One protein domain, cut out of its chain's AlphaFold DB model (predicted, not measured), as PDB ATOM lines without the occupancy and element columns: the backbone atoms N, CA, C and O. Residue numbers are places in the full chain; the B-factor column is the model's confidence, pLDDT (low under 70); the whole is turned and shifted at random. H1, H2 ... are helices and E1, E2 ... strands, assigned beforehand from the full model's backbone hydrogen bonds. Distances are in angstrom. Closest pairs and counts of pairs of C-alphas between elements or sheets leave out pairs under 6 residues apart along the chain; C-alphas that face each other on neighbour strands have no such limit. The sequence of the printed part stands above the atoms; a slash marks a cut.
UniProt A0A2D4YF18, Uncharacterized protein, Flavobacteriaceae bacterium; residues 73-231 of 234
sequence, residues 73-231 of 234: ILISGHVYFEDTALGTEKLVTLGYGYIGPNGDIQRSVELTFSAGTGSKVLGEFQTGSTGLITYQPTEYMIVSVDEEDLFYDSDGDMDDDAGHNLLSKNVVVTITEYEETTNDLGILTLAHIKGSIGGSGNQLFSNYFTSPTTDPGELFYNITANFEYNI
ATOM      1  N   ILE A  73     159.136 -36.255 262.540       64.00
ATOM      2  CA  ILE A  73     158.655 -35.059 261.848       64.00
ATOM      3  C   ILE A  73     159.186 -35.084 260.414       64.00
ATOM      4  O   ILE A  73     160.393 -35.185 260.190       64.00
ATOM      5  N   LEU A  74     158.289 -34.975 259.435       66.44
ATOM      6  CA  LEU A  74     158.644 -34.674 258.054       66.44
ATOM      7  C   LEU A  74     158.676 -33.157 257.889       66.44
ATOM      8  O   LEU A  74     157.679 -32.488 258.148       66.44
ATOM      9  N   ILE A  75     159.796 -32.621 257.410       71.69
ATOM     10  CA  ILE A  75     159.872 -31.227 256.978       71.69
ATOM     11  C   ILE A  75     160.503 -31.186 255.594       71.69
ATOM     12  O   ILE A  75     161.557 -31.779 255.370       71.69
ATOM     13  N   SER A  76     159.867 -30.489 254.658       77.06
ATOM     14  CA  SER A  76     160.401 -30.327 253.306       77.06
ATOM     15  C   SER A  76     160.087 -28.950 252.748       77.06
ATOM     16  O   SER A  76     158.932 -28.533 252.768       77.06
ATOM     17  N   GLY A  77     161.093 -28.280 252.192       82.62
ATOM     18  CA  GLY A  77     160.928 -27.023 251.470       82.62
ATOM     19  C   GLY A  77     161.392 -27.149 250.023       82.62
ATOM     20  O   GLY A  77     162.590 -27.184 249.775       82.62
ATOM     21  N   HIS A  78     160.471 -27.188 249.064       87.75
ATOM     22  CA  HIS A  78     160.775 -27.296 247.636       87.75
ATOM     23  C   HIS A  78     160.568 -25.964 246.913       87.75
ATOM     24  O   HIS A  78     159.649 -25.216 247.240       87.75
ATOM     25  N   VAL A  79     161.398 -25.673 245.908       91.44
ATOM     26  CA  VAL A  79     161.309 -24.445 245.108       91.44
ATOM     27  C   VAL A  79     161.246 -24.815 243.632       91.44
ATOM     28  O   VAL A  79     162.104 -25.538 243.129       91.44
ATOM     29  N   TYR A  80     160.249 -24.301 242.920       91.81
ATOM     30  CA  TYR A  80     160.000 -24.647 241.522       91.81
ATOM     31  C   TYR A  80     159.414 -23.472 240.739       91.81
ATOM     32  O   TYR A  80     159.095 -22.421 241.292       91.81
ATOM     33  N   PHE A  81     159.324 -23.639 239.422       92.44
ATOM     34  CA  PHE A  81     158.710 -22.670 238.523       92.44
ATOM     35  C   PHE A  81     157.409 -23.253 237.972       92.44
ATOM     36  O   PHE A  81     157.413 -24.377 237.476       92.44
ATOM     37  N   GLU A  82     156.330 -22.482 238.041       90.31
ATOM     38  CA  GLU A  82     154.996 -22.854 237.570       90.31
ATOM     39  C   GLU A  82     154.558 -21.882 236.472       90.31
ATOM     40  O   GLU A  82     154.646 -20.661 236.633       90.31
ATOM     41  N   ASP A  83     154.075 -22.403 235.347       88.81
ATOM     42  CA  ASP A  83     153.543 -21.570 234.271       88.81
ATOM     43  C   ASP A  83     152.081 -21.215 234.557       88.81
ATOM     44  O   ASP A  83     151.170 -22.026 234.392       88.81
ATOM     45  N   THR A  84     151.839 -19.965 234.950       81.12
ATOM     46  CA  THR A  84     150.489 -19.444 235.193       81.12
ATOM     47  C   THR A  84     149.939 -18.720 233.961       81.12
ATOM     48  O   THR A  84     150.660 -18.370 233.022       81.12
ATOM     49  N   ALA A  85     148.645 -18.389 233.986       78.88
ATOM     50  CA  ALA A  85     148.026 -17.549 232.958       78.88
ATOM     51  C   ALA A  85     148.655 -16.141 232.842       78.88
ATOM     52  O   ALA A  85     148.481 -15.480 231.816       78.88
ATOM     53  N   LEU A  86     149.366 -15.677 233.876       78.38
ATOM     54  CA  LEU A  86     150.020 -14.365 233.929       78.38
ATOM     55  C   LEU A  86     151.525 -14.428 233.614       78.38
ATOM     56  O   LEU A  86     152.159 -13.381 233.472       78.38
ATOM     57  N   GLY A  87     152.082 -15.631 233.459       88.38
ATOM     58  CA  GLY A  87     153.500 -15.881 233.209       88.38
ATOM     59  C   GLY A  87     154.075 -16.947 234.139       88.38
ATOM     60  O   GLY A  87     153.374 -17.489 234.994       88.38
ATOM     61  N   THR A  88     155.360 -17.244 233.968       92.06
ATOM     62  CA  THR A  88     156.084 -18.170 234.842       92.06
ATOM     63  C   THR A  88     156.321 -17.526 236.202       92.06
ATOM     64  O   THR A  88     156.940 -16.462 236.296       92.06
ATOM     65  N   GLU A  89     155.850 -18.183 237.252       92.75
ATOM     66  CA  GLU A  89     156.024 -17.777 238.637       92.75
ATOM     67  C   GLU A  89     156.971 -18.739 239.351       92.75
ATOM     68  O   GLU A  89     157.001 -19.930 239.061       92.75
ATOM     69  N   LYS A  90     157.773 -18.216 240.279       94.94
ATOM     70  CA  LYS A  90     158.627 -19.036 241.132       94.94
ATOM     71  C   LYS A  90     157.916 -19.274 242.455       94.94
ATOM     72  O   LYS A  90     157.678 -18.318 243.194       94.94
ATOM     73  N   LEU A  91     157.603 -20.527 242.738       95.00
ATOM     74  CA  LEU A  91     156.850 -20.952 243.905       95.00
ATOM     75  C   LEU A  91     157.736 -21.712 244.881       95.00
ATOM     76  O   LEU A  91     158.768 -22.286 244.528       95.00
ATOM     77  N   VAL A  92     157.290 -21.699 246.125       93.50
ATOM     78  CA  VAL A  92     157.844 -22.442 247.245       93.50
ATOM     79  C   VAL A  92     156.727 -23.303 247.790       93.50
ATOM     80  O   VAL A  92     155.626 -22.799 247.987       93.50
ATOM     81  N   THR A  93     157.000 -24.578 248.042       92.25
ATOM     82  CA  THR A  93     156.125 -25.442 248.837       92.25
ATOM     83  C   THR A  93     156.855 -25.871 250.094       92.25
ATOM     84  O   THR A  93     157.972 -26.379 250.023       92.25
ATOM     85  N   LEU A  94     156.225 -25.641 251.237       87.19
ATOM     86  CA  LEU A  94     156.721 -25.978 252.556       87.19
ATOM     87  C   LEU A  94     155.734 -26.948 253.200       87.19
ATOM     88  O   LEU A  94     154.569 -26.612 253.401       87.19
ATOM     89  N   GLY A  95     156.208 -28.155 253.473       83.44
ATOM     90  CA  GLY A  95     155.447 -29.224 254.097       83.44
ATOM     91  C   GLY A  95     155.996 -29.528 255.482       83.44
ATOM     92  O   GLY A  95     157.208 -29.672 255.647       83.44
ATOM     93  N   TYR A  96     155.093 -29.655 256.443       76.56
ATOM     94  CA  TYR A  96     155.338 -30.135 257.794       76.56
ATOM     95  C   TYR A  96     154.394 -31.297 258.050       76.56
ATOM     96  O   TYR A  96     153.203 -31.176 257.788       76.56
ATOM     97  N   GLY A  97     154.897 -32.414 258.552       74.06
ATOM     98  CA  GLY A  97     154.088 -33.587 258.844       74.06
ATOM     99  C   GLY A  97     154.506 -34.214 260.158       74.06
ATOM    100  O   GLY A  97     155.692 -34.426 260.394       74.06
ATOM    101  N   TYR A  98     153.530 -34.535 260.989       72.69
ATOM    102  CA  TYR A  98     153.695 -35.399 262.136       72.69
ATOM    103  C   TYR A  98     153.303 -36.821 261.740       72.69
ATOM    104  O   TYR A  98     152.187 -37.073 261.275       72.69
ATOM    105  N   ILE A  99     154.252 -37.741 261.903       68.31
ATOM    106  CA  ILE A  99     154.052 -39.159 261.639       68.31
ATOM    107  C   ILE A  99     153.850 -39.861 262.980       68.31
ATOM    108  O   ILE A  99     154.743 -39.883 263.831       68.31
ATOM    109  N   GLY A 100     152.670 -40.451 263.146       65.75
ATOM    110  CA  GLY A 100     152.318 -41.221 264.324       65.75
ATOM    111  C   GLY A 100     153.158 -42.497 264.467       65.75
ATOM    112  O   GLY A 100     153.855 -42.922 263.541       65.75
ATOM    113  N   PRO A 101     153.054 -43.189 265.612       65.62
ATOM    114  CA  PRO A 101     153.863 -44.372 265.927       65.62
ATOM    115  C   PRO A 101     153.672 -45.550 264.956       65.62
ATOM    116  O   PRO A 101     154.514 -46.445 264.903       65.62
ATOM    117  N   ASN A 102     152.588 -45.548 264.177       69.00
ATOM    118  CA  ASN A 102     152.291 -46.573 263.175       69.00
ATOM    119  C   ASN A 102     152.847 -46.243 261.777       69.00
ATOM    120  O   ASN A 102     152.708 -47.056 260.867       69.00
ATOM    121  N   GLY A 103     153.484 -45.080 261.600       65.88
ATOM    122  CA  GLY A 103     153.982 -44.610 260.305       65.88
ATOM    123  C   GLY A 103     152.968 -43.805 259.482       65.88
ATOM    124  O   GLY A 103     153.307 -43.367 258.385       65.88
ATOM    125  N   ASP A 104     151.760 -43.586 260.006       69.31
ATOM    126  CA  ASP A 104     150.719 -42.783 259.358       69.31
ATOM    127  C   ASP A 104     150.918 -41.289 259.644       69.31
ATOM    128  O   ASP A 104     151.265 -40.906 260.765       69.31
ATOM    129  N   ILE A 105     150.684 -40.434 258.643       69.31
ATOM    130  CA  ILE A 105     150.656 -38.978 258.836       69.31
ATOM    131  C   ILE A 105     149.370 -38.647 259.593       69.31
ATOM    132  O   ILE A 105     148.284 -38.807 259.046       69.31
ATOM    133  N   GLN A 106     149.509 -38.217 260.843       70.88
ATOM    134  CA  GLN A 106     148.380 -37.847 261.704       70.88
ATOM    135  C   GLN A 106     148.001 -36.380 261.503       70.88
ATOM    136  O   GLN A 106     146.833 -36.018 261.434       70.88
ATOM    137  N   ARG A 107     149.008 -35.514 261.338       75.94
ATOM    138  CA  ARG A 107     148.806 -34.078 261.119       75.94
ATOM    139  C   ARG A 107     149.789 -33.575 260.091       75.94
ATOM    140  O   ARG A 107     150.955 -33.968 260.105       75.94
ATOM    141  N   SER A 108     149.359 -32.674 259.221       81.69
ATOM    142  CA  SER A 108     150.285 -32.020 258.303       81.69
ATOM    143  C   SER A 108     149.843 -30.626 257.917       81.69
ATOM    144  O   SER A 108     148.661 -30.371 257.716       81.69
ATOM    145  N   VAL A 109     150.812 -29.743 257.731       84.31
ATOM    146  CA  VAL A 109     150.624 -28.421 257.150       84.31
ATOM    147  C   VAL A 109     151.378 -28.375 255.835       84.31
ATOM    148  O   VAL A 109     152.594 -28.549 255.810       84.31
ATOM    149  N   GLU A 110     150.670 -28.093 254.753       91.06
ATOM    150  CA  GLU A 110     151.253 -27.797 253.450       91.06
ATOM    151  C   GLU A 110     150.957 -26.344 253.090       91.06
ATOM    152  O   GLU A 110     149.821 -25.881 253.198       91.06
ATOM    153  N   LEU A 111     151.991 -25.616 252.683       91.56
ATOM    154  CA  LEU A 111     151.927 -24.216 252.289       91.56
ATOM    155  C   LEU A 111     152.605 -24.041 250.939       91.56
ATOM    156  O   LEU A 111     153.794 -24.330 250.822       91.56
ATOM    157  N   THR A 112     151.902 -23.468 249.969       95.00
ATOM    158  CA  THR A 112     152.473 -23.071 248.678       95.00
ATOM    159  C   THR A 112     152.279 -21.579 248.462       95.00
ATOM    160  O   THR A 112     151.172 -21.071 248.613       95.00
ATOM    161  N   PHE A 113     153.345 -20.857 248.125       94.69
ATOM    162  CA  PHE A 113     153.324 -19.399 247.941       94.69
ATOM    163  C   PHE A 113     154.461 -18.927 247.030       94.69
ATOM    164  O   PHE A 113     155.435 -19.654 246.812       94.69
ATOM    165  N   SER A 114     154.386 -17.699 246.505       94.75
ATOM    166  CA  SER A 114     155.479 -17.166 245.680       94.75
ATOM    167  C   SER A 114     156.770 -17.018 246.484       94.75
ATOM    168  O   SER A 114     156.764 -16.506 247.607       94.75
ATOM    169  N   ALA A 115     157.903 -17.340 245.865       94.69
ATOM    170  CA  ALA A 115     159.233 -17.240 246.456       94.69
ATOM    171  C   ALA A 115     159.578 -15.842 247.015       94.69
ATOM    172  O   ALA A 115     159.093 -14.805 246.541       94.69
ATOM    173  N   GLY A 116     160.469 -15.813 248.010       94.94
ATOM    174  CA  GLY A 116     161.029 -14.594 248.593       94.94
ATOM    175  C   GLY A 116     160.299 -14.060 249.828       94.94
ATOM    176  O   GLY A 116     159.234 -14.529 250.224       94.94
ATOM    177  N   THR A 117     160.889 -13.025 250.428       97.12
ATOM    178  CA  THR A 117     160.360 -12.342 251.618       97.12
ATOM    179  C   THR A 117     159.099 -11.527 251.327       97.12
ATOM    180  O   THR A 117     158.870 -11.097 250.194       97.12
ATOM    181  N   GLY A 118     158.338 -11.205 252.373       95.50
ATOM    182  CA  GLY A 118     157.174 -10.323 252.315       95.50
ATOM    183  C   GLY A 118     155.863 -11.030 252.645       95.50
ATOM    184  O   GLY A 118     155.846 -12.180 253.073       95.50
ATOM    185  N   SER A 119     154.759 -10.306 252.469       94.06
ATOM    186  CA  SER A 119     153.410 -10.826 252.699       94.06
ATOM    187  C   SER A 119     152.888 -11.545 251.453       94.06
ATOM    188  O   SER A 119     153.020 -11.027 250.342       94.06
ATOM    189  N   LYS A 120     152.311 -12.728 251.656       92.94
ATOM    190  CA  LYS A 120     151.740 -13.625 250.650       92.94
ATOM    191  C   LYS A 120     150.289 -13.885 251.021       92.94
ATOM    192  O   LYS A 120     150.002 -14.178 252.183       92.94
ATOM    193  N   VAL A 121     149.385 -13.734 250.060       92.00
ATOM    194  CA  VAL A 121     147.955 -13.991 250.259       92.00
ATOM    195  C   VAL A 121     147.635 -15.301 249.568       92.00
ATOM    196  O   VAL A 121     147.691 -15.386 248.347       92.00
ATOM    197  N   LEU A 122     147.301 -16.309 250.359       93.12
ATOM    198  CA  LEU A 122     146.945 -17.625 249.863       93.12
ATOM    199  C   LEU A 122     145.494 -17.609 249.385       93.12
ATOM    200  O   LEU A 122     144.614 -17.041 250.041       93.12
ATOM    201  N   GLY A 123     145.262 -18.214 248.226       90.56
ATOM    202  CA  GLY A 123     143.970 -18.238 247.562       90.56
ATOM    203  C   GLY A 123     142.963 -19.185 248.211       90.56
ATOM    204  O   GLY A 123     143.294 -20.040 249.035       90.56
ATOM    205  N   GLU A 124     141.715 -19.038 247.775       94.69
ATOM    206  CA  GLU A 124     140.588 -19.867 248.197       94.69
ATOM    207  C   GLU A 124     140.461 -21.131 247.336       94.69
ATOM    208  O   GLU A 124     140.418 -21.055 246.101       94.69
ATOM    209  N   PHE A 125     140.368 -22.292 247.985       94.50
ATOM    210  CA  PHE A 125     139.934 -23.527 247.327       94.50
ATOM    211  C   PHE A 125     138.457 -23.448 246.947       94.50
ATOM    212  O   PHE A 125     137.639 -22.967 247.725       94.50
ATOM    213  N   GLN A 126     138.092 -23.992 245.785       92.25
ATOM    214  CA  GLN A 126     136.683 -24.218 245.452       92.25
ATOM    215  C   GLN A 126     136.361 -25.698 245.563       92.25
ATOM    216  O   GLN A 126     137.126 -26.550 245.100       92.25
ATOM    217  N   THR A 127     135.207 -26.000 246.143       89.25
ATOM    218  CA  THR A 127     134.705 -27.360 246.329       89.25
ATOM    219  C   THR A 127     133.395 -27.534 245.561       89.25
ATOM    220  O   THR A 127     132.672 -26.580 245.275       89.25
ATOM    221  N   GLY A 128     133.141 -28.754 245.093       84.69
ATOM    222  CA  GLY A 128     131.887 -29.115 244.430       84.69
ATOM    223  C   GLY A 128     130.815 -29.546 245.431       84.69
ATOM    224  O   GLY A 128     131.059 -29.625 246.630       84.69
ATOM    225  N   SER A 129     129.648 -29.953 244.926       83.75
ATOM    226  CA  SER A 129     128.546 -30.483 245.749       83.75
ATOM    227  C   SER A 129     128.872 -31.796 246.480       83.75
ATOM    228  O   SER A 129     128.075 -32.279 247.268       83.75
ATOM    229  N   THR A 130     130.024 -32.411 246.206       82.62
ATOM    230  CA  THR A 130     130.533 -33.594 246.919       82.62
ATOM    231  C   THR A 130     131.623 -33.238 247.934       82.62
ATOM    232  O   THR A 130     132.293 -34.131 248.439       82.62
ATOM    233  N   GLY A 131     131.893 -31.946 248.149       80.88
ATOM    234  CA  GLY A 131     133.006 -31.436 248.959       80.88
ATOM    235  C   GLY A 131     134.399 -31.697 248.376       80.88
ATOM    236  O   GLY A 131     135.396 -31.244 248.933       80.88
ATOM    237  N   LEU A 132     134.492 -32.380 247.230       85.94
ATOM    238  CA  LEU A 132     135.753 -32.568 246.517       85.94
ATOM    239  C   LEU A 132     136.244 -31.238 245.947       85.94
ATOM    240  O   LEU A 132     135.448 -30.443 245.438       85.94
ATOM    241  N   ILE A 133     137.559 -31.034 245.984       90.00
ATOM    242  CA  ILE A 133     138.210 -29.862 245.400       90.00
ATOM    243  C   ILE A 133     137.956 -29.853 243.887       90.00
ATOM    244  O   ILE A 133     138.295 -30.795 243.172       90.00
ATOM    245  N   THR A 134     137.349 -28.774 243.400       92.38
ATOM    246  CA  THR A 134     137.122 -28.509 241.972       92.38
ATOM    247  C   THR A 134     138.114 -27.496 241.417       92.38
ATOM    248  O   THR A 134     138.384 -27.499 240.215       92.38
ATOM    249  N   TYR A 135     138.686 -26.662 242.287       91.94
ATOM    250  CA  TYR A 135     139.762 -25.741 241.956       91.94
ATOM    251  C   TYR A 135     140.715 -25.580 243.140       91.94
ATOM    252  O   TYR A 135     140.290 -25.269 244.255       91.94
ATOM    253  N   GLN A 136     142.004 -25.752 242.861       92.94
ATOM    254  CA  GLN A 136     143.106 -25.470 243.771       92.94
ATOM    255  C   GLN A 136     143.821 -24.199 243.284       92.94
ATOM    256  O   GLN A 136     144.222 -24.154 242.116       92.94
ATOM    257  N   PRO A 137     143.956 -23.158 244.124       92.31
ATOM    258  CA  PRO A 137     144.682 -21.953 243.750       92.31
ATOM    259  C   PRO A 137     146.191 -22.221 243.685       92.31
ATOM    260  O   PRO A 137     146.682 -23.169 244.284       92.31
ATOM    261  N   THR A 138     146.932 -21.376 242.961       91.69
ATOM    262  CA  THR A 138     148.399 -21.486 242.837       91.69
ATOM    263  C   THR A 138     149.107 -21.349 244.184       91.69
ATOM    264  O   THR A 138     150.024 -22.107 244.482       91.69
ATOM    265  N   GLU A 139     148.674 -20.385 244.996       93.75
ATOM    266  CA  GLU A 139     149.154 -20.182 246.362       93.75
ATOM    267  C   GLU A 139     148.062 -20.639 247.328       93.75
ATOM    268  O   GLU A 139     146.917 -20.200 247.198       93.75
ATOM    269  N   TYR A 140     148.377 -21.525 248.268       94.81
ATOM    270  CA  TYR A 140     147.385 -22.190 249.108       94.81
ATOM    271  C   TYR A 140     147.965 -22.714 250.424       94.81
ATOM    272  O   TYR A 140     149.180 -22.821 250.589       94.81
ATOM    273  N   MET A 141     147.075 -23.050 251.360       92.69
ATOM    274  CA  MET A 141     147.396 -23.802 252.574       92.69
ATOM    275  C   MET A 141     146.426 -24.964 252.743       92.69
ATOM    276  O   MET A 141     145.219 -24.786 252.568       92.69
ATOM    277  N   ILE A 142     146.951 -26.118 253.139       92.44
ATOM    278  CA  ILE A 142     146.163 -27.252 253.617       92.44
ATOM    279  C   ILE A 142     146.666 -27.606 255.011       92.44
ATOM    280  O   ILE A 142     147.870 -27.755 255.219       92.44
ATOM    281  N   VAL A 143     145.747 -27.743 255.963       86.81
ATOM    282  CA  VAL A 143     146.037 -28.325 257.275       86.81
ATOM    283  C   VAL A 143     145.228 -29.599 257.415       86.81
ATOM    284  O   VAL A 143     144.006 -29.546 257.494       86.81
ATOM    285  N   SER A 144     145.915 -30.732 257.426       84.25
ATOM    286  CA  SER A 144     145.347 -32.022 257.787       84.25
ATOM    287  C   SER A 144     145.481 -32.203 259.293       84.25
ATOM    288  O   SER A 144     146.560 -31.971 259.850       84.25
ATOM    289  N   VAL A 145     144.385 -32.573 259.938       76.31
ATOM    290  CA  VAL A 145     144.321 -32.849 261.376       76.31
ATOM    291  C   VAL A 145     143.662 -34.199 261.618       76.31
ATOM    292  O   VAL A 145     143.082 -34.776 260.698       76.31
ATOM    293  N   ASP A 146     143.733 -34.686 262.853       73.44
ATOM    294  CA  ASP A 146     143.078 -35.933 263.224       73.44
ATOM    295  C   ASP A 146     141.550 -35.776 263.232       73.44
ATOM    296  O   ASP A 146     141.014 -34.696 263.498       73.44
ATOM    297  N   GLU A 147     140.839 -36.882 263.000       68.94
ATOM    298  CA  GLU A 147     139.368 -36.923 263.022       68.94
ATOM    299  C   GLU A 147     138.809 -36.449 264.375       68.94
ATOM    300  O   GLU A 147     137.820 -35.725 264.449       68.94
ATOM    301  N   GLU A 148     139.516 -36.757 265.464       69.00
ATOM    302  CA  GLU A 148     139.133 -36.353 266.821       69.00
ATOM    303  C   GLU A 148     139.213 -34.831 267.052       69.00
ATOM    304  O   GLU A 148     138.499 -34.308 267.912       69.00
ATOM    305  N   ASP A 149     140.045 -34.105 266.294       69.00
ATOM    306  CA  ASP A 149     140.226 -32.655 266.458       69.00
ATOM    307  C   ASP A 149     139.110 -31.846 265.777       69.00
ATOM    308  O   ASP A 149     138.813 -30.722 266.198       69.00
ATOM    309  N   LEU A 150     138.503 -32.396 264.718       69.62
ATOM    310  CA  LEU A 150     137.485 -31.735 263.894       69.62
ATOM    311  C   LEU A 150     136.088 -32.342 263.995       69.62
ATOM    312  O   LEU A 150     135.222 -31.939 263.219       69.62
ATOM    313  N   PHE A 151     135.857 -33.204 264.987       74.56
ATOM    314  CA  PHE A 151     134.596 -33.914 265.144       74.56
ATOM    315  C   PHE A 151     133.380 -32.984 265.068       74.56
ATOM    316  O   PHE A 151     133.178 -32.094 265.910       74.56
ATOM    317  N   TYR A 152     132.539 -33.230 264.073       77.69
ATOM    318  CA  TYR A 152     131.285 -32.535 263.890       77.69
ATOM    319  C   TYR A 152     130.206 -33.500 263.421       77.69
ATOM    320  O   TYR A 152     130.244 -33.980 262.303       77.69
ATOM    321  N   ASP A 153     129.207 -33.709 264.269       76.38
ATOM    322  CA  ASP A 153     128.064 -34.577 264.001       76.38
ATOM    323  C   ASP A 153     126.828 -33.701 263.752       76.38
ATOM    324  O   ASP A 153     126.283 -33.060 264.664       76.38
ATOM    325  N   SER A 154     126.444 -33.575 262.486       77.38
ATOM    326  CA  SER A 154     125.399 -32.659 262.041       77.38
ATOM    327  C   SER A 154     123.995 -33.250 262.180       77.38
ATOM    328  O   SER A 154     123.036 -32.486 262.372       77.38
ATOM    329  N   ASP A 155     123.865 -34.577 262.097       80.44
ATOM    330  CA  ASP A 155     122.586 -35.291 262.094       80.44
ATOM    331  C   ASP A 155     122.331 -36.156 263.348       80.44
ATOM    332  O   ASP A 155     121.196 -36.590 263.587       80.44
ATOM    333  N   GLY A 156     123.321 -36.252 264.234       79.75
ATOM    334  CA  GLY A 156     123.246 -36.858 265.557       79.75
ATOM    335  C   GLY A 156     123.497 -38.366 265.576       79.75
ATOM    336  O   GLY A 156     123.029 -39.022 266.519       79.75
ATOM    337  N   ASP A 157     124.128 -38.932 264.547       83.31
ATOM    338  CA  ASP A 157     124.354 -40.373 264.415       83.31
ATOM    339  C   ASP A 157     125.672 -40.877 265.034       83.31
ATOM    340  O   ASP A 157     125.857 -42.092 265.157       83.31
ATOM    341  N   MET A 158     126.474 -39.959 265.588       84.19
ATOM    342  CA  MET A 158     127.797 -40.173 266.185       84.19
ATOM    343  C   MET A 158     128.937 -40.431 265.192       84.19
ATOM    344  O   MET A 158     130.044 -40.736 265.651       84.19
ATOM    345  N   ASP A 159     128.705 -40.282 263.890       82.75
ATOM    346  CA  ASP A 159     129.764 -40.262 262.887       82.75
ATOM    347  C   ASP A 159     130.263 -38.816 262.669       82.75
ATOM    348  O   ASP A 159     129.559 -37.837 262.927       82.75
ATOM    349  N   ASP A 160     131.528 -38.664 262.262       80.38
ATOM    350  CA  ASP A 160     132.069 -37.346 261.918       80.38
ATOM    351  C   ASP A 160     131.654 -36.964 260.493       80.38
ATOM    352  O   ASP A 160     132.041 -37.604 259.511       80.38
ATOM    353  N   ASP A 161     130.874 -35.896 260.383       80.81
ATOM    354  CA  ASP A 161     130.394 -35.339 259.127       80.81
ATOM    355  C   ASP A 161     131.361 -34.322 258.512       80.81
ATOM    356  O   ASP A 161     131.113 -33.839 257.399       80.81
ATOM    357  N   ALA A 162     132.423 -33.921 259.216       83.00
ATOM    358  CA  ALA A 162     133.386 -32.949 258.717       83.00
ATOM    359  C   ALA A 162     134.580 -33.606 258.019       83.00
ATOM    360  O   ALA A 162     135.114 -34.633 258.419       83.00
ATOM    361  N   GLY A 163     135.063 -32.954 256.960       82.00
ATOM    362  CA  GLY A 163     136.351 -33.306 256.374       82.00
ATOM    363  C   GLY A 163     137.515 -32.881 257.273       82.00
ATOM    364  O   GLY A 163     137.544 -31.757 257.770       82.00
ATOM    365  N   HIS A 164     138.536 -33.732 257.378       81.00
ATOM    366  CA  HIS A 164     139.709 -33.488 258.234       81.00
ATOM    367  C   HIS A 164     140.792 -32.592 257.602       81.00
ATOM    368  O   HIS A 164     141.854 -32.367 258.181       81.00
ATOM    369  N   ASN A 165     140.535 -32.071 256.397       87.81
ATOM    370  CA  ASN A 165     141.395 -31.099 255.732       87.81
ATOM    371  C   ASN A 165     140.788 -29.701 255.842       87.81
ATOM    372  O   ASN A 165     139.720 -29.427 255.292       87.81
ATOM    373  N   LEU A 166     141.519 -28.807 256.498       88.25
ATOM    374  CA  LEU A 166     141.250 -27.380 256.515       88.25
ATOM    375  C   LEU A 166     141.926 -26.727 255.309       88.25
ATOM    376  O   LEU A 166     143.149 -26.754 255.168       88.25
ATOM    377  N   LEU A 167     141.124 -26.124 254.444       93.25
ATOM    378  CA  LEU A 167     141.548 -25.512 253.192       93.25
ATOM    379  C   LEU A 167     141.645 -23.994 253.341       93.25
ATOM    380  O   LEU A 167     140.799 -23.379 253.994       93.25
ATOM    381  N   SER A 168     142.644 -23.364 252.721       93.69
ATOM    382  CA  SER A 168     142.744 -21.903 252.711       93.69
ATOM    383  C   SER A 168     141.522 -21.245 252.076       93.69
ATOM    384  O   SER A 168     141.099 -21.618 250.982       93.69
ATOM    385  N   LYS A 169     140.977 -20.236 252.769       89.56
ATOM    386  CA  LYS A 169     139.951 -19.318 252.249       89.56
ATOM    387  C   LYS A 169     140.503 -17.905 252.109       89.56
ATOM    388  O   LYS A 169     140.423 -17.290 251.055       89.56
ATOM    389  N   ASN A 170     141.099 -17.401 253.181       86.50
ATOM    390  CA  ASN A 170     141.768 -16.110 253.201       86.50
ATOM    391  C   ASN A 170     142.903 -16.205 254.210       86.50
ATOM    392  O   ASN A 170     142.662 -15.995 255.389       86.50
ATOM    393  N   VAL A 171     144.102 -16.596 253.787       90.44
ATOM    394  CA  VAL A 171     145.243 -16.757 254.700       90.44
ATOM    395  C   VAL A 171     146.381 -15.867 254.242       90.44
ATOM    396  O   VAL A 171     146.752 -15.871 253.072       90.44
ATOM    397  N   VAL A 172     146.951 -15.110 255.173       91.62
ATOM    398  CA  VAL A 172     148.119 -14.271 254.944       91.62
ATOM    399  C   VAL A 172     149.324 -14.874 255.648       91.62
ATOM    400  O   VAL A 172     149.344 -15.018 256.873       91.62
ATOM    401  N   VAL A 173     150.355 -15.162 254.861       90.94
ATOM    402  CA  VAL A 173     151.661 -15.620 255.331       90.94
ATOM    403  C   VAL A 173     152.658 -14.478 255.193       90.94
ATOM    404  O   VAL A 173     152.708 -13.807 254.168       90.94
ATOM    405  N   THR A 174     153.459 -14.227 256.222       93.12
ATOM    406  CA  THR A 174     154.518 -13.215 256.196       93.12
ATOM    407  C   THR A 174     155.872 -13.888 256.324       93.12
ATOM    408  O   THR A 174     156.165 -14.480 257.356       93.12
ATOM    409  N   ILE A 175     156.707 -13.764 255.294       94.75
ATOM    410  CA  ILE A 175     158.067 -14.309 255.259       94.75
ATOM    411  C   ILE A 175     159.067 -13.217 255.635       94.75
ATOM    412  O   ILE A 175     159.130 -12.175 254.973       94.75
ATOM    413  N   THR A 176     159.852 -13.452 256.684       94.00
ATOM    414  CA  THR A 176     160.860 -12.510 257.193       94.00
ATOM    415  C   THR A 176     162.277 -12.871 256.773       94.00
ATOM    416  O   THR A 176     163.081 -11.968 256.563       94.00
ATOM    417  N   GLU A 177     162.578 -14.161 256.622       92.31
ATOM    418  CA  GLU A 177     163.889 -14.661 256.191       92.31
ATOM    419  C   GLU A 177     163.680 -15.713 255.100       92.31
ATOM    420  O   GLU A 177     162.697 -16.457 255.142       92.31
ATOM    421  N   TYR A 178     164.537 -15.707 254.079       95.06
ATOM    422  CA  TYR A 178     164.391 -16.544 252.891       95.06
ATOM    423  C   TYR A 178     165.741 -16.768 252.214       95.06
ATOM    424  O   TYR A 178     166.375 -15.814 251.755       95.06
ATOM    425  N   GLU A 179     166.130 -18.027 252.091       93.38
ATOM    426  CA  GLU A 179     167.331 -18.463 251.400       93.38
ATOM    427  C   GLU A 179     167.061 -19.754 250.627       93.38
ATOM    428  O   GLU A 179     166.389 -20.675 251.098       93.38
ATOM    429  N   GLU A 180     167.606 -19.823 249.419       93.44
ATOM    430  CA  GLU A 180     167.524 -20.986 248.546       93.44
ATOM    431  C   GLU A 180     168.902 -21.614 248.400       93.44
ATOM    432  O   GLU A 180     169.916 -20.920 248.362       93.44
ATOM    433  N   THR A 181     168.925 -22.923 248.205       90.50
ATOM    434  CA  THR A 181     170.130 -23.654 247.824       90.50
ATOM    435  C   THR A 181     169.795 -24.687 246.757       90.50
ATOM    436  O   THR A 181     168.662 -24.799 246.286       90.50
ATOM    437  N   THR A 182     170.801 -25.430 246.323       88.75
ATOM    438  CA  THR A 182     170.649 -26.577 245.437       88.75
ATOM    439  C   THR A 182     171.093 -27.818 246.196       88.75
ATOM    440  O   THR A 182     172.191 -27.826 246.743       88.75
ATOM    441  N   ASN A 183     170.253 -28.852 246.246       80.81
ATOM    442  CA  ASN A 183     170.633 -30.115 246.879       80.81
ATOM    443  C   ASN A 183     171.632 -30.908 246.012       80.81
ATOM    444  O   ASN A 183     171.908 -30.548 244.866       80.81
ATOM    445  N   ASP A 184     172.116 -32.040 246.524       80.12
ATOM    446  CA  ASP A 184     173.088 -32.904 245.831       80.12
ATOM    447  C   ASP A 184     172.621 -33.425 244.462       80.12
ATOM    448  O   ASP A 184     173.429 -33.827 243.623       80.12
ATOM    449  N   LEU A 185     171.311 -33.404 244.208       83.44
ATOM    450  CA  LEU A 185     170.711 -33.804 242.937       83.44
ATOM    451  C   LEU A 185     170.628 -32.651 241.925       83.44
ATOM    452  O   LEU A 185     170.109 -32.841 240.825       83.44
ATOM    453  N   GLY A 186     171.123 -31.458 242.264       82.12
ATOM    454  CA  GLY A 186     171.011 -30.280 241.408       82.12
ATOM    455  C   GLY A 186     169.625 -29.626 241.447       82.12
ATOM    456  O   GLY A 186     169.309 -28.828 240.564       82.12
ATOM    457  N   ILE A 187     168.785 -29.970 242.430       83.38
ATOM    458  CA  ILE A 187     167.404 -29.490 242.540       83.38
ATOM    459  C   ILE A 187     167.359 -28.267 243.457       83.38
ATOM    460  O   ILE A 187     167.900 -28.289 244.563       83.38
ATOM    461  N   LEU A 188     166.688 -27.208 242.996       87.19
ATOM    462  CA  LEU A 188     166.465 -25.993 243.773       87.19
ATOM    463  C   LEU A 188     165.553 -26.286 244.977       87.19
ATOM    464  O   LEU A 188     164.491 -26.895 244.843       87.19
ATOM    465  N   THR A 189     165.981 -25.862 246.157       88.94
ATOM    466  CA  THR A 189     165.336 -26.175 247.435       88.94
ATOM    467  C   THR A 189     165.465 -24.997 248.395       88.94
ATOM    468  O   THR A 189     166.256 -24.079 248.164       88.94
ATOM    469  N   LEU A 190     164.692 -25.004 249.479       85.75
ATOM    470  CA  LEU A 190     164.870 -24.030 250.552       85.75
ATOM    471  C   LEU A 190     166.096 -24.398 251.393       85.75
ATOM    472  O   LEU A 190     166.230 -25.549 251.810       85.75
ATOM    473  N   ALA A 191     166.962 -23.416 251.638       86.94
ATOM    474  CA  ALA A 191     168.042 -23.508 252.616       86.94
ATOM    475  C   ALA A 191     167.573 -23.003 253.979       86.94
ATOM    476  O   ALA A 191     167.777 -23.654 254.995       86.94
ATOM    477  N   HIS A 192     166.878 -21.867 253.986       86.81
ATOM    478  CA  HIS A 192     166.304 -21.279 255.186       86.81
ATOM    479  C   HIS A 192     165.024 -20.534 254.840       86.81
ATOM    480  O   HIS A 192     164.931 -19.860 253.814       86.81
ATOM    481  N   ILE A 193     164.017 -20.641 255.695       86.94
ATOM    482  CA  ILE A 193     162.844 -19.782 255.644       86.94
ATOM    483  C   ILE A 193     162.306 -19.557 257.047       86.94
ATOM    484  O   ILE A 193     162.196 -20.485 257.845       86.94
ATOM    485  N   LYS A 194     161.919 -18.318 257.332       85.06
ATOM    486  CA  LYS A 194     161.266 -17.940 258.583       85.06
ATOM    487  C   LYS A 194     160.063 -17.072 258.289       85.06
ATOM    488  O   LYS A 194     160.144 -16.151 257.472       85.06
ATOM    489  N   GLY A 195     158.960 -17.336 258.970       86.31
ATOM    490  CA  GLY A 195     157.750 -16.565 258.777       86.31
ATOM    491  C   GLY A 195     156.685 -16.802 259.829       86.31
ATOM    492  O   GLY A 195     156.879 -17.491 260.830       86.31
ATOM    493  N   SER A 196     155.539 -16.181 259.593       85.06
ATOM    494  CA  SER A 196     154.367 -16.308 260.442       85.06
ATOM    495  C   SER A 196     153.074 -16.265 259.644       85.06
ATOM    496  O   SER A 196     152.985 -15.688 258.560       85.06
ATOM    497  N   ILE A 197     152.056 -16.882 260.221       83.94
ATOM    498  CA  ILE A 197     150.658 -16.819 259.828       83.94
ATOM    499  C   ILE A 197     149.977 -16.099 260.985       83.94
ATOM    500  O   ILE A 197     149.936 -16.610 262.100       83.94
ATOM    501  N   GLY A 198     149.526 -14.867 260.788       68.94
ATOM    502  CA  GLY A 198     149.060 -14.056 261.911       68.94
ATOM    503  C   GLY A 198     148.225 -12.857 261.498       68.94
ATOM    504  O   GLY A 198     148.272 -12.415 260.353       68.94
ATOM    505  N   GLY A 199     147.448 -12.343 262.455       60.97
ATOM    506  CA  GLY A 199     146.495 -11.248 262.260       60.97
ATOM    507  C   GLY A 199     145.033 -11.705 262.237       60.97
ATOM    508  O   GLY A 199     144.722 -12.874 262.023       60.97
ATOM    509  N   SER A 200     144.112 -10.773 262.495       60.41
ATOM    510  CA  SER A 200     142.668 -11.014 262.391       60.41
ATOM    511  C   SER A 200     142.255 -11.184 260.927       60.41
ATOM    512  O   SER A 200     142.560 -10.309 260.118       60.41
ATOM    513  N   GLY A 201     141.507 -12.244 260.614       67.94
ATOM    514  CA  GLY A 201     140.934 -12.479 259.283       67.94
ATOM    515  C   GLY A 201     141.539 -13.648 258.503       67.94
ATOM    516  O   GLY A 201     141.051 -13.915 257.408       67.94
ATOM    517  N   ASN A 202     142.542 -14.342 259.062       80.50
ATOM    518  CA  ASN A 202     143.043 -15.596 258.501       80.50
ATOM    519  C   ASN A 202     142.011 -16.703 258.688       80.50
ATOM    520  O   ASN A 202     141.734 -17.078 259.824       80.50
ATOM    521  N   GLN A 203     141.467 -17.214 257.591       83.81
ATOM    522  CA  GLN A 203     140.379 -18.175 257.596       83.81
ATOM    523  C   GLN A 203     140.728 -19.407 256.762       83.81
ATOM    524  O   GLN A 203     141.080 -19.300 255.582       83.81
ATOM    525  N   LEU A 204     140.581 -20.567 257.392       86.94
ATOM    526  CA  LEU A 204     140.495 -21.871 256.753       86.94
ATOM    527  C   LEU A 204     139.043 -22.360 256.787       86.94
ATOM    528  O   LEU A 204     138.232 -21.845 257.563       86.94
ATOM    529  N   PHE A 205     138.716 -23.367 255.986       88.06
ATOM    530  CA  PHE A 205     137.429 -24.047 256.070       88.06
ATOM    531  C   PHE A 205     137.537 -25.554 255.846       88.06
ATOM    532  O   PHE A 205     138.408 -26.005 255.107       88.06
ATOM    533  N   SER A 206     136.629 -26.317 256.450       87.38
ATOM    534  CA  SER A 206     136.324 -27.693 256.047       87.38
ATOM    535  C   SER A 206     134.885 -27.771 255.551       87.38
ATOM    536  O   SER A 206     134.037 -26.949 255.912       87.38
ATOM    537  N   ASN A 207     134.608 -28.751 254.695       88.25
ATOM    538  CA  ASN A 207     133.231 -29.075 254.342       88.25
ATOM    539  C   ASN A 207     132.632 -29.979 255.417       88.25
ATOM    540  O   ASN A 207     133.333 -30.852 255.928       88.25
ATOM    541  N   TYR A 208     131.338 -29.818 255.676       85.50
ATOM    542  CA  TYR A 208     130.543 -30.798 256.404       85.50
ATOM    543  C   TYR A 208     129.369 -31.295 255.567       85.50
ATOM    544  O   TYR A 208     128.850 -30.579 254.700       85.50
ATOM    545  N   PHE A 209     128.928 -32.513 255.857       85.06
ATOM    546  CA  PHE A 209     127.851 -33.186 255.145       85.06
ATOM    547  C   PHE A 209     126.672 -33.450 256.081       85.06
ATOM    548  O   PHE A 209     126.848 -33.624 257.266       85.06
ATOM    549  N   THR A 210     125.448 -33.412 255.556       77.50
ATOM    550  CA  THR A 210     124.225 -33.770 256.318       77.50
ATOM    551  C   THR A 210     123.407 -34.845 255.596       77.50
ATOM    552  O   THR A 210     122.426 -35.377 256.107       77.50
ATOM    553  N   SER A 211     123.743 -35.108 254.329       72.44
ATOM    554  CA  SER A 211     123.108 -36.091 253.457       72.44
ATOM    555  C   SER A 211     123.918 -36.219 252.162       72.44
ATOM    556  O   SER A 211     124.458 -35.221 251.681       72.44
ATOM    557  N   PRO A 212     123.890 -37.378 251.476       73.12
ATOM    558  CA  PRO A 212     124.466 -37.527 250.134       73.12
ATOM    559  C   PRO A 212     123.834 -36.636 249.049       73.12
ATOM    560  O   PRO A 212     124.304 -36.626 247.912       73.12
ATOM    561  N   THR A 213     122.712 -35.970 249.349       76.69
ATOM    562  CA  THR A 213     121.899 -35.222 248.368       76.69
ATOM    563  C   THR A 213     121.813 -33.722 248.632       76.69
ATOM    564  O   THR A 213     121.232 -32.997 247.825       76.69
ATOM    565  N   THR A 214     122.372 -33.256 249.745       78.44
ATOM    566  CA  THR A 214     122.440 -31.839 250.109       78.44
ATOM    567  C   THR A 214     123.803 -31.284 249.746       78.44
ATOM    568  O   THR A 214     124.806 -31.975 249.922       78.44
ATOM    569  N   ASP A 215     123.848 -30.031 249.297       82.19
ATOM    570  CA  ASP A 215     125.126 -29.346 249.127       82.19
ATOM    571  C   ASP A 215     125.852 -29.251 250.485       82.19
ATOM    572  O   ASP A 215     125.193 -29.027 251.508       82.19
ATOM    573  N   PRO A 216     127.184 -29.436 250.511       85.62
ATOM    574  CA  PRO A 216     127.965 -29.358 251.734       85.62
ATOM    575  C   PRO A 216     127.931 -27.940 252.296       85.62
ATOM    576  O   PRO A 216     127.904 -26.953 251.554       85.62
ATOM    577  N   GLY A 217     127.949 -27.845 253.620       85.56
ATOM    578  CA  GLY A 217     128.189 -26.577 254.293       85.56
ATOM    579  C   GLY A 217     129.670 -26.386 254.605       85.56
ATOM    580  O   GLY A 217     130.458 -27.326 254.528       85.56
ATOM    581  N   GLU A 218     130.045 -25.167 254.984       86.81
ATOM    582  CA  GLU A 218     131.414 -24.829 255.383       86.81
ATOM    583  C   GLU A 218     131.484 -24.588 256.897       86.81
ATOM    584  O   GLU A 218     130.698 -23.809 257.448       86.81
ATOM    585  N   LEU A 219     132.447 -25.227 257.559       82.25
ATOM    586  CA  LEU A 219     132.902 -24.864 258.898       82.25
ATOM    587  C   LEU A 219     134.143 -23.989 258.757       82.25
ATOM    588  O   LEU A 219     135.077 -24.351 258.051       82.25
ATOM    589  N   PHE A 220     134.160 -22.834 259.418       82.88
ATOM    590  CA  PHE A 220     135.270 -21.887 259.326       82.88
ATOM    591  C   PHE A 220     136.196 -21.967 260.526       82.88
ATOM    592  O   PHE A 220     135.734 -22.057 261.654       82.88
ATOM    593  N   TYR A 221     137.494 -21.809 260.294       78.81
ATOM    594  CA  TYR A 221     138.522 -21.881 261.325       78.81
ATOM    595  C   TYR A 221     139.483 -20.713 261.188       78.81
ATOM    596  O   TYR A 221     139.783 -20.271 260.083       78.81
ATOM    597  N   ASN A 222     139.978 -20.221 262.318       75.12
ATOM    598  CA  ASN A 222     141.087 -19.280 262.336       75.12
ATOM    599  C   ASN A 222     142.399 -20.053 262.478       75.12
ATOM    600  O   ASN A 222     142.413 -21.171 262.985       75.12
ATOM    601  N   ILE A 223     143.501 -19.464 262.024       72.88
ATOM    602  CA  ILE A 223     144.826 -20.048 262.219       72.88
ATOM    603  C   ILE A 223     145.864 -18.966 262.491       72.88
ATOM    604  O   ILE A 223     145.858 -17.892 261.880       72.88
ATOM    605  N   THR A 224     146.769 -19.270 263.419       73.94
ATOM    606  CA  THR A 224     147.937 -18.449 263.731       73.94
ATOM    607  C   THR A 224     149.141 -19.344 263.975       73.94
ATOM    608  O   THR A 224     149.057 -20.253 264.785       73.94
ATOM    609  N   ALA A 225     150.275 -19.087 263.342       73.69
ATOM    610  CA  ALA A 225     151.475 -19.892 263.526       73.69
ATOM    611  C   ALA A 225     152.734 -19.046 263.349       73.69
ATOM    612  O   ALA A 225     152.727 -18.054 262.623       73.69
ATOM    613  N   ASN A 226     153.829 -19.467 263.970       75.19
ATOM    614  CA  ASN A 226     155.169 -19.050 263.578       75.19
ATOM    615  C   ASN A 226     155.888 -20.288 263.054       75.19
ATOM    616  O   ASN A 226     155.662 -21.385 263.553       75.19
ATOM    617  N   PHE A 227     156.736 -20.125 262.049       76.19
ATOM    618  CA  PHE A 227     157.496 -21.241 261.514       76.19
ATOM    619  C   PHE A 227     158.899 -20.811 261.132       76.19
ATOM    620  O   PHE A 227     159.149 -19.675 260.716       76.19
ATOM    621  N   GLU A 228     159.808 -21.762 261.257       78.00
ATOM    622  CA  GLU A 228     161.175 -21.643 260.804       78.00
ATOM    623  C   GLU A 228     161.625 -23.007 260.291       78.00
ATOM    624  O   GLU A 228     161.427 -24.028 260.946       78.00
ATOM    625  N   TYR A 229     162.209 -23.019 259.100       76.06
ATOM    626  CA  TYR A 229     162.801 -24.198 258.495       76.06
ATOM    627  C   TYR A 229     164.221 -23.868 258.065       76.06
ATOM    628  O   TYR A 229     164.449 -22.862 257.397       76.06
ATOM    629  N   ASN A 230     165.151 -24.744 258.424       77.75
ATOM    630  CA  ASN A 230     166.535 -24.726 257.983       77.75
ATOM    631  C   ASN A 230     166.846 -26.096 257.382       77.75
ATOM    632  O   ASN A 230     166.523 -27.118 257.991       77.75
ATOM    633  N   ILE A 231     167.481 -26.128 256.215       71.12
ATOM    634  CA  ILE A 231     168.084 -27.355 255.707       71.12
ATOM    635  C   ILE A 231     169.258 -27.704 256.630       71.12
ATOM    636  O   ILE A 231     170.054 -26.830 256.975       71.12
TER     637      ILE A 231
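What this domain is: This is residues 73 to 231 of the 234 residues of an uncharacterized protein of Flavobacteriaceae bacterium (UniProt A0A2D4YF18). One long, twisted sheet folds over on itself into two crossed layers: E1, E2, E3 and E6 make one, and E8 and E11, with E4 and the part of E7 after its bend, make the other, partly face to face with it. E7 bends from one layer into the other, and at one end lie the hairpin E9 and E10, short E5 and the loop of residues 151 to 164. The printed part has 159 residues, with eleven named strands and one named helix, H1, which comes along the chain after the sixth strand and before the seventh; ten of the strands make one branched sheet, in which each pair of neighbours is antiparallel and E7 has four neighbours, E4, E6, E8 and E9, and the class is mostly strand. The whole is compact, with a radius of gyration of the C-alphas of 17.1 A and spans of 52 by 42 by 31 A.

Where its parts are: E7, residues 165 to 182, is the longest strand by residues and measures 31.3 A; it begins at C-alpha 165 at (141.395, -31.099, 255.732) and bends by 103 degrees at residue 170. E1, residues 73 to 84, begins at C-alpha 73 at (158.655, -35.059, 261.848), measures 32.0 A and bends by 59 degrees at residue 81. E2, residues 87 to 99, measures 36.7 A, and E3, residues 105 to 114, 25.9 A. E8, residues 188 to 197, measures 24.3 A and bends by 70 degrees at residue 192. Shorter are E4, residues 118 to 122, E5, 133 to 135, E6, 140 to 144, H1, 147 to 150, E9, 203 to 208, and E10, 217 to 222. E10 runs on into E11, residues 224 to 230, at 67 degrees; E11 ends at C-alpha 230 at (166.535, -24.726, 257.983).

How they stand to each other: E7 has E4 and E6 on one side, with N 120 to O 173 at 2.8 A and N 166 to O 143 at 2.8 A, and E8 and E9 on the other, with N 174 to O 196 and N 167 to O 205 both at 2.8 A. E1, E2 and E3 form a meander, each strand the antiparallel neighbour of the one before; N 78 and O 93, and N 94 and O 111, are 2.8 A apart. E3 neighbours E6, with N 110 to O 142 at 2.9 A. E8 neighbours E11, with N 195 to O 227 at 2.9 A, and the hairpin E9 and E10 has N 204 to O 221 at 2.8 A. The closest C-alphas of E1 and E8, His 78 and Thr 189, are 4.7 A apart. E5 pairs with no named strand, but residues 126 to 127 pair with it, antiparallel. H1 only grazes the sheet; it is too short for an O i to N i+4 pair, and its one O i to N i+3 pair is within hydrogen-bond range.

The domain as a whole: The two C-alphas farthest apart, those of Gly 156 and Gly 186, are 53.9 A apart. The printed part has no cut, and the link from H1 to E7 is long. Mean pLDDT of the printed part is 83.6; it is under 70 at residues 73 to 74, 99 to 105, 147 to 150 and 198 to 201.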